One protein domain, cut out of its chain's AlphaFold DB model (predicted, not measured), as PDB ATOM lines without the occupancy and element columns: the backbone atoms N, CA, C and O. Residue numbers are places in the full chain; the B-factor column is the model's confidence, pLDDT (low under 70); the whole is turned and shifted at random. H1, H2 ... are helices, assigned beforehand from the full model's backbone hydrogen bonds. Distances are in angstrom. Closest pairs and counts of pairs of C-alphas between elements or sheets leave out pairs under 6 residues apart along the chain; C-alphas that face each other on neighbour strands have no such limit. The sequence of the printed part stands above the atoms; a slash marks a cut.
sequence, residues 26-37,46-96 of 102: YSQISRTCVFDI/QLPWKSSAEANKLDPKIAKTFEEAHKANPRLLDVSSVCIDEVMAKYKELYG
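Overview. This is residues 26 to 37 and 46 to 96 of the 102 residues of an uncharacterized protein of Buttiauxella gaviniae ATCC 51604 (UniProt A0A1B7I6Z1). The two longer helices, H3 and H4, cross each other at 68 degrees, and the short helix H1 packs on the first half of H4, residues 80 to 87. A second short helix, H2, runs beside the first part of H3 in the opposite direction, away from H4. The printed part has 63 residues with four named helices, in the order H1, H2, H3, H4, and no named strand; the class is all helix. It is compact, with a radius of gyration of the C-alphas of 10.4 A, and the C-alphas span 32 by 23 by 20 A.

Along the chain. Find C-alpha 26 at (22.271, 46.237, 33.635), the first printed residue; from there H1 runs through residues 26 to 33, 10.2 A from first to last C-alpha. Beyond the cut, look for H2 at residues 49 to 55, 9.7 A long. H3 takes residues 60 to 72, from C-alpha 60 at (25.135, 53.542, 44.655), over 18.6 A. H4, the longest helix, takes residues 80 to 95 and is 22.3 A long; it ends with C-alpha 95 at (17.705, 59.945, 37.365).

Arrangement. Start where H1 touches H4 with residues 80 to 87 of H4 alone: the closest C-alphas, those of Cys 33 and Ser 80, are 5.0 A apart. These two run opposite ways at a steep tilt of 53 degrees. H1 and H2 only just touch, with 3 pairs of C-alphas within 8 A, the closest being those of Thr 32 and Trp 49 at 6.8 A; their tilt is a steep 55 degrees, opposite ways. H2 and H3 are close but not clearly touching, at a shallow tilt of 14 degrees, opposite ways, with the closest C-alphas, Ala 53 and Ala 63, 6.3 A apart. H1 and H3 are also close but not clearly touching; their closest C-alphas, Ile 29 and Ile 62, are 7.2 A apart. H3 and H4 touch, closest at the C-alphas of Thr 65 and Tyr 91, 5.6 A apart; they run opposite ways at a steep tilt of 68 degrees, only just short of about perpendicular. H2 and H4 are apart. In H1, H2, H3 and H4 each O i to N i+4 pair is within hydrogen-bond range.

Size, cuts and confidence. The two C-alphas farthest apart are those of Ile 37 and Gly 96, at 32.9 A. Residues 38 to 45 are not printed, and across this cut, which lies in the link from H1 to H2, C-alphas 37 and 46 are 10.3 A apart. The link from H2 to H3 is tight, and the one from H3 to H4, 7 residues, is short. The mean pLDDT of the printed part is 83.2; look for values under 70 at residues 35 to 37, 46 to 47, 52 and 56.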
ATOM      1  N   TYR A  26      23.225  47.292  33.969       87.81
ATOM      2  CA  TYR A  26      22.271  46.237  33.635       87.81
ATOM      3  C   TYR A  26      22.683  44.876  34.213       87.81
ATOM      4  O   TYR A  26      21.857  44.190  34.804       87.81
ATOM      5  N   SER A  27      23.961  44.495  34.109       84.94
ATOM      6  CA  SER A  27      24.471  43.246  34.693       84.94
ATOM      7  C   SER A  27      24.295  43.212  36.213       84.94
ATOM      8  O   SER A  27      23.940  42.177  36.775       84.94
ATOM      9  N   GLN A  28      24.489  44.350  36.878       86.31
ATOM     10  CA  GLN A  28      24.249  44.500  38.310       86.31
ATOM     11  C   GLN A  28      22.769  44.302  38.675       86.31
ATOM     12  O   GLN A  28      22.469  43.561  39.614       86.31
ATOM     13  N   ILE A  29      21.848  44.900  37.908       87.56
ATOM     14  CA  ILE A  29      20.398  44.709  38.089       87.56
ATOM     15  C   ILE A  29      20.021  43.256  37.839       87.56
ATOM     16  O   ILE A  29      19.440  42.622  38.710       87.56
ATOM     17  N   SER A  30      20.400  42.716  36.681       84.88
ATOM     18  CA  SER A  30      20.112  41.342  36.276       84.88
ATOM     19  C   SER A  30      20.574  40.352  37.345       84.88
ATOM     20  O   SER A  30      19.762  39.591  37.850       84.88
ATOM     21  N   ARG A  31      21.822  40.432  37.818       81.94
ATOM     22  CA  ARG A  31      22.324  39.549  38.886       81.94
ATOM     23  C   ARG A  31      21.567  39.670  40.205       81.94
ATOM     24  O   ARG A  31      21.467  38.687  40.927       81.94
ATOM     25  N   THR A  32      21.072  40.860  40.531       81.62
ATOM     26  CA  THR A  32      20.302  41.092  41.763       81.62
ATOM     27  C   THR A  32      18.844  40.641  41.609       81.62
ATOM     28  O   THR A  32      18.230  40.234  42.587       81.62
ATOM     29  N   CYS A  33      18.304  40.681  40.387       83.00
ATOM     30  CA  CYS A  33      16.933  40.306  40.041       83.00
ATOM     31  C   CYS A  33      16.762  38.848  39.607       83.00
ATOM     32  O   CYS A  33      15.638  38.352  39.579       83.00
ATOM     33  N   VAL A  34      17.832  38.156  39.221       75.81
ATOM     34  CA  VAL A  34      17.800  36.733  38.871       75.81
ATOM     35  C   VAL A  34      17.666  35.926  40.166       75.81
ATOM     36  O   VAL A  34      18.629  35.419  40.731       75.81
ATOM     37  N   PHE A  35      16.418  35.812  40.620       62.19
ATOM     38  CA  PHE A  35      15.897  34.784  41.517       62.19
ATOM     39  C   PHE A  35      15.654  33.517  40.713       62.19
ATOM     40  O   PHE A  35      14.552  32.972  40.698       62.19
ATOM     41  N   ASP A  36      16.665  33.051  39.982       45.38
ATOM     42  CA  ASP A  36      16.519  31.745  39.378       45.38
ATOM     43  C   ASP A  36      16.637  30.725  40.507       45.38
ATOM     44  O   ASP A  36      17.722  30.442  41.029       45.38
ATOM     45  N   ILE A  37      15.493  30.151  40.871       45.62
ATOM     46  CA  ILE A  37      15.404  28.904  41.635       45.62
ATOM     47  C   ILE A  37      16.297  27.833  40.962       45.62
ATOM     48  O   ILE A  37      16.748  26.897  41.614       45.62
ATOM     49  N   GLN A  46      20.199  32.391  50.134       56.19
ATOM     50  CA  GLN A  46      20.170  33.675  49.456       56.19
ATOM     51  C   GLN A  46      20.267  34.805  50.476       56.19
ATOM     52  O   GLN A  46      19.463  34.937  51.398       56.19
ATOM     53  N   LEU A  47      21.278  35.648  50.294       57.25
ATOM     54  CA  LEU A  47      21.385  36.881  51.049       57.25
ATOM     55  C   LEU A  47      20.210  37.801  50.680       57.25
ATOM     56  O   LEU A  47      19.923  37.956  49.489       57.25
ATOM     57  N   PRO A  48      19.567  38.469  51.658       70.44
ATOM     58  CA  PRO A  48      18.632  39.554  51.375       70.44
ATOM     59  C   PRO A  48      19.246  40.534  50.370       70.44
ATOM     60  O   PRO A  48      20.450  40.790  50.428       70.44
ATOM     61  N   TRP A  49      18.450  41.124  49.469       70.00
ATOM     62  CA  TRP A  49      18.986  41.964  48.384       70.00
ATOM     63  C   TRP A  49      19.922  43.078  48.884       70.00
ATOM     64  O   TRP A  49      20.888  43.408  48.209       70.00
ATOM     65  N   LYS A  50      19.697  43.606  50.097       71.94
ATOM     66  CA  LYS A  50      20.583  44.585  50.751       71.94
ATOM     67  C   LYS A  50      21.966  44.012  51.069       71.94
ATOM     68  O   LYS A  50      22.974  44.636  50.773       71.94
ATOM     69  N   SER A  51      22.019  42.799  51.609       72.50
ATOM     70  CA  SER A  51      23.270  42.075  51.854       72.50
ATOM     71  C   SER A  51      23.950  41.665  50.540       72.50
ATOM     72  O   SER A  51      25.173  41.707  50.437       72.50
ATOM     73  N   SER A  52      23.167  41.345  49.502       68.94
ATOM     74  CA  SER A  52      23.681  41.161  48.138       68.94
ATOM     75  C   SER A  52      24.263  42.462  47.570       68.94
ATOM     76  O   SER A  52      25.313  42.433  46.931       68.94
ATOM     77  N   ALA A  53      23.640  43.611  47.846       70.06
ATOM     78  CA  ALA A  53      24.106  44.914  47.387       70.06
ATOM     79  C   ALA A  53      25.486  45.273  47.954       70.06
ATOM     80  O   ALA A  53      26.365  45.726  47.215       70.06
ATOM     81  N   GLU A  54      25.686  45.010  49.246       72.81
ATOM     82  CA  GLU A  54      26.970  45.186  49.928       72.81
ATOM     83  C   GLU A  54      28.031  44.208  49.410       72.81
ATOM     84  O   GLU A  54      29.126  44.631  49.030       72.81
ATOM     85  N   ALA A  55      27.703  42.913  49.326       70.69
ATOM     86  CA  ALA A  55      28.631  41.880  48.863       70.69
ATOM     87  C   ALA A  55      29.092  42.111  47.413       70.69
ATOM     88  O   ALA A  55      30.261  41.913  47.083       70.69
ATOM     89  N   ASN A  56      28.180  42.574  46.557       68.56
ATOM     90  CA  ASN A  56      28.434  42.794  45.136       68.56
ATOM     91  C   ASN A  56      28.935  44.202  44.807       68.56
ATOM     92  O   ASN A  56      29.174  44.477  43.629       68.56
ATOM     93  N   LYS A  57      29.110  45.069  45.817       79.88
ATOM     94  CA  LYS A  57      29.527  46.470  45.656       79.88
ATOM     95  C   LYS A  57      28.724  47.174  44.562       79.88
ATOM     96  O   LYS A  57      29.308  47.756  43.648       79.88
ATOM     97  N   LEU A  58      27.395  47.061  44.636       83.06
ATOM     98  CA  LEU A  58      26.516  47.681  43.647       83.06
ATOM     99  C   LEU A  58      26.813  49.174  43.530       83.06
ATOM    100  O   LEU A  58      27.118  49.847  44.520       83.06
ATOM    101  N   ASP A  59      26.679  49.689  42.313       88.31
ATOM    102  CA  ASP A  59      26.692  51.120  42.074       88.31
ATOM    103  C   ASP A  59      25.665  51.798  43.008       88.31
ATOM    104  O   ASP A  59      24.528  51.321  43.121       88.31
ATOM    105  N   PRO A  60      26.024  52.900  43.692       88.62
ATOM    106  CA  PRO A  60      25.135  53.542  44.655       88.62
ATOM    107  C   PRO A  60      23.775  53.950  44.077       88.62
ATOM    108  O   PRO A  60      22.770  53.914  44.795       88.62
ATOM    109  N   LYS A  61      23.707  54.314  42.785       91.00
ATOM    110  CA  LYS A  61      22.430  54.609  42.126       91.00
ATOM    111  C   LYS A  61      21.583  53.351  41.979       91.00
ATOM    112  O   LYS A  61      20.371  53.410  42.179       91.00
ATOM    113  N   ILE A  62      22.198  52.211  41.678       90.19
ATOM    114  CA  ILE A  62      21.503  50.922  41.577       90.19
ATOM    115  C   ILE A  62      20.984  50.485  42.943       90.19
ATOM    116  O   ILE A  62      19.802  50.168  43.059       90.19
ATOM    117  N   ALA A  63      21.809  50.561  43.989       89.69
ATOM    118  CA  ALA A  63      21.386  50.232  45.350       89.69
ATOM    119  C   ALA A  63      20.178  51.078  45.801       89.69
ATOM    120  O   ALA A  63      19.184  50.530  46.282       89.69
ATOM    121  N   LYS A  64      20.220  52.399  45.570       91.75
ATOM    122  CA  LYS A  64      19.093  53.297  45.867       91.75
ATOM    123  C   LYS A  64      17.854  52.969  45.030       91.75
ATOM    124  O   LYS A  64      16.741  53.009  45.543       91.75
ATOM    125  N   THR A  65      18.034  52.628  43.758       94.12
ATOM    126  CA  THR A  65      16.919  52.261  42.873       94.12
ATOM    127  C   THR A  65      16.214  50.999  43.354       94.12
ATOM    128  O   THR A  65      14.988  50.985  43.413       94.12
ATOM    129  N   PHE A  66      16.969  49.971  43.751       90.75
ATOM    130  CA  PHE A  66      16.403  48.764  44.357       90.75
ATOM    131  C   PHE A  66      15.638  49.076  45.638       90.75
ATOM    132  O   PHE A  66      14.562  48.522  45.853       90.75
ATOM    133  N   GLU A  67      16.151  49.984  46.469       91.06
ATOM    134  CA  GLU A  67      15.461  50.386  47.691       91.06
ATOM    135  C   GLU A  67      14.092  51.009  47.399       91.06
ATOM    136  O   GLU A  67      13.093  50.617  48.002       91.06
ATOM    137  N   GLU A  68      14.032  51.948  46.456       93.31
ATOM    138  CA  GLU A  68      12.791  52.637  46.094       93.31
ATOM    139  C   GLU A  68      11.819  51.730  45.329       93.31
ATOM    140  O   GLU A  68      10.613  51.773  45.577       93.31
ATOM    141  N   ALA A  69      12.322  50.858  44.450       91.50
ATOM    142  CA  ALA A  69      11.503  49.858  43.768       91.50
ATOM    143  C   ALA A  69      10.900  48.861  44.772       91.50
ATOM    144  O   ALA A  69       9.701  48.611  44.744       91.50
ATOM    145  N   HIS A  70      11.688  48.374  45.735       88.88
ATOM    146  CA  HIS A  70      11.213  47.448  46.765       88.88
ATOM    147  C   HIS A  70      10.239  48.112  47.754       88.88
ATOM    148  O   HIS A  70       9.340  47.457  48.282       88.88
ATOM    149  N   LYS A  71      10.392  49.413  48.044       89.38
ATOM    150  CA  LYS A  71       9.399  50.169  48.832       89.38
ATOM    151  C   LYS A  71       8.054  50.251  48.110       89.38
ATOM    152  O   LYS A  71       7.021  50.123  48.759       89.38
ATOM    153  N   ALA A  72       8.072  50.461  46.792       91.50
ATOM    154  CA  ALA A  72       6.865  50.524  45.970       91.50
ATOM    155  C   ALA A  72       6.229  49.139  45.752       91.50
ATOM    156  O   ALA A  72       5.006  49.018  45.742       91.50
ATOM    157  N   ASN A  73       7.058  48.103  45.625       87.00
ATOM    158  CA  ASN A  73       6.647  46.721  45.444       87.00
ATOM    159  C   ASN A  73       7.453  45.791  46.371       87.00
ATOM    160  O   ASN A  73       8.542  45.341  46.012       87.00
ATOM    161  N   PRO A  74       6.927  45.428  47.555       85.31
ATOM    162  CA  PRO A  74       7.606  44.497  48.461       85.31
ATOM    163  C   PRO A  74       7.827  43.088  47.885       85.31
ATOM    164  O   PRO A  74       8.590  42.316  48.457       85.31
ATOM    165  N   ARG A  75       7.157  42.747  46.775       82.94
ATOM    166  CA  ARG A  75       7.286  41.486  46.027       82.94
ATOM    167  C   ARG A  75       8.134  41.636  44.762       82.94
ATOM    168  O   ARG A  75       8.086  40.775  43.889       82.94
ATOM    169  N   LEU A  76       8.914  42.715  44.659       84.81
ATOM    170  CA  LEU A  76       9.775  43.028  43.512       84.81
ATOM    171  C   LEU A  76      10.602  41.822  43.047       84.81
ATOM    172  O   LEU A  76      10.826  41.639  41.860       84.81
ATOM    173  N   LEU A  77      11.046  41.008  44.001       81.88
ATOM    174  CA  LEU A  77      11.978  39.903  43.816       81.88
ATOM    175  C   LEU A  77      11.291  38.563  43.484       81.88
ATOM    176  O   LEU A  77      11.974  37.600  43.159       81.88
ATOM    177  N   ASP A  78       9.957  38.484  43.519       81.25
ATOM    178  CA  ASP A  78       9.227  37.224  43.290       81.25
ATOM    179  C   ASP A  78       9.359  36.730  41.838       81.25
ATOM    180  O   ASP A  78       9.285  35.532  41.568       81.25
ATOM    181  N   VAL A  79       9.533  37.657  40.888       81.81
ATOM    182  CA  VAL A  79       9.632  37.363  39.454       81.81
ATOM    183  C   VAL A  79      10.760  38.185  38.843       81.81
ATOM    184  O   VAL A  79      10.705  39.413  38.814       81.81
ATOM    185  N   SER A  80      11.768  37.515  38.287       81.25
ATOM    186  CA  SER A  80      12.977  38.173  37.778       81.25
ATOM    187  C   SER A  80      12.735  39.194  36.673       81.25
ATOM    188  O   SER A  80      13.351  40.257  36.694       81.25
ATOM    189  N   SER A  81      11.848  38.909  35.718       82.00
ATOM    190  CA  SER A  81      11.527  39.864  34.649       82.00
ATOM    191  C   SER A  81      10.850  41.120  35.199       82.00
ATOM    192  O   SER A  81      11.261  42.225  34.862       82.00
ATOM    193  N   VAL A  82       9.891  40.949  36.113       87.75
ATOM    194  CA  VAL A  82       9.210  42.056  36.799       87.75
ATOM    195  C   VAL A  82      10.211  42.882  37.605       87.75
ATOM    196  O   VAL A  82      10.208  44.104  37.498       87.75
ATOM    197  N   CYS A  83      11.122  42.230  38.333       89.00
ATOM    198  CA  CYS A  83      12.197  42.906  39.054       89.00
ATOM    199  C   CYS A  83      13.030  43.802  38.132       89.00
ATOM    200  O   CYS A  83      13.233  44.978  38.429       89.00
ATOM    201  N   ILE A  84      13.511  43.252  37.009       90.81
ATOM    202  CA  ILE A  84      14.356  43.993  36.068       90.81
ATOM    203  C   ILE A  84      13.586  45.194  35.522       90.81
ATOM    204  O   ILE A  84      14.094  46.313  35.587       90.81
ATOM    205  N   ASP A  85      12.363  44.986  35.038       92.62
ATOM    206  CA  ASP A  85      11.556  46.047  34.436       92.62
ATOM    207  C   ASP A  85      11.233  47.162  35.438       92.62
ATOM    208  O   ASP A  85      11.397  48.346  35.128       92.62
ATOM    209  N   GLU A  86      10.840  46.811  36.665       94.00
ATOM    210  CA  GLU A  86      10.508  47.784  37.708       94.00
ATOM    211  C   GLU A  86      11.732  48.561  38.196       94.00
ATOM    212  O   GLU A  86      11.660  49.781  38.366       94.00
ATOM    213  N   VAL A  87      12.880  47.900  38.372       92.94
ATOM    214  CA  VAL A  87      14.129  48.576  38.753       92.94
ATOM    215  C   VAL A  87      14.596  49.501  37.630       92.94
ATOM    216  O   VAL A  87      14.974  50.642  37.892       92.94
ATOM    217  N   MET A  88      14.517  49.075  36.369       93.69
ATOM    218  CA  MET A  88      14.876  49.907  35.214       93.69
ATOM    219  C   MET A  88      13.939  51.115  35.069       93.69
ATOM    220  O   MET A  88      14.400  52.236  34.823       93.69
ATOM    221  N   ALA A  89      12.632  50.920  35.270       95.75
ATOM    222  CA  ALA A  89      11.648  51.998  35.274       95.75
ATOM    223  C   ALA A  89      11.906  52.989  36.417       95.75
ATOM    224  O   ALA A  89      11.928  54.203  36.191       95.75
ATOM    225  N   LYS A  90      12.180  52.481  37.624       96.62
ATOM    226  CA  LYS A  90      12.491  53.314  38.790       96.62
ATOM    227  C   LYS A  90      13.800  54.080  38.612       96.62
ATOM    228  O   LYS A  90      13.870  55.244  38.997       96.62
ATOM    229  N   TYR A  91      14.811  53.487  37.976       95.12
ATOM    230  CA  TYR A  91      16.068  54.174  37.665       95.12
ATOM    231  C   TYR A  91      15.822  55.389  36.765       95.12
ATOM    232  O   TYR A  91      16.282  56.495  37.053       95.12
ATOM    233  N   LYS A  92      15.026  55.198  35.705       95.88
ATOM    234  CA  LYS A  92      14.643  56.275  34.789       95.88
ATOM    235  C   LYS A  92      13.857  57.377  35.493       95.88
ATOM    236  O   LYS A  92      14.099  58.549  35.226       95.88
ATOM    237  N   GLU A  93      12.942  57.019  36.387       95.69
ATOM    238  CA  GLU A  93      12.180  57.982  37.188       95.69
ATOM    239  C   GLU A  93      13.086  58.817  38.105       95.69
ATOM    240  O   GLU A  93      12.942  60.036  38.165       95.69
ATOM    241  N   LEU A  94      14.042  58.180  38.788       94.69
ATOM    242  CA  LEU A  94      14.916  58.845  39.759       94.69
ATOM    243  C   LEU A  94      15.991  59.726  39.114       94.69
ATOM    244  O   LEU A  94      16.375  60.740  39.701       94.69
ATOM    245  N   TYR A  95      16.511  59.326  37.952       94.12
ATOM    246  CA  TYR A  95      17.705  59.945  37.365       94.12
ATOM    247  C   TYR A  95      17.480  60.567  35.983       94.12
ATOM    248  O   TYR A  95      18.358  61.270  35.489       94.12
ATOM    249  N   GLY A  96      16.324  60.342  35.349       94.44
ATOM    250  CA  GLY A  96      16.025  60.857  34.008       94.44
ATOM    251  C   GLY A  96      16.830  60.195  32.883       94.44
ATOM    252  O   GLY A  96      16.799  60.668  31.749       94.44
TER     253      GLY A  96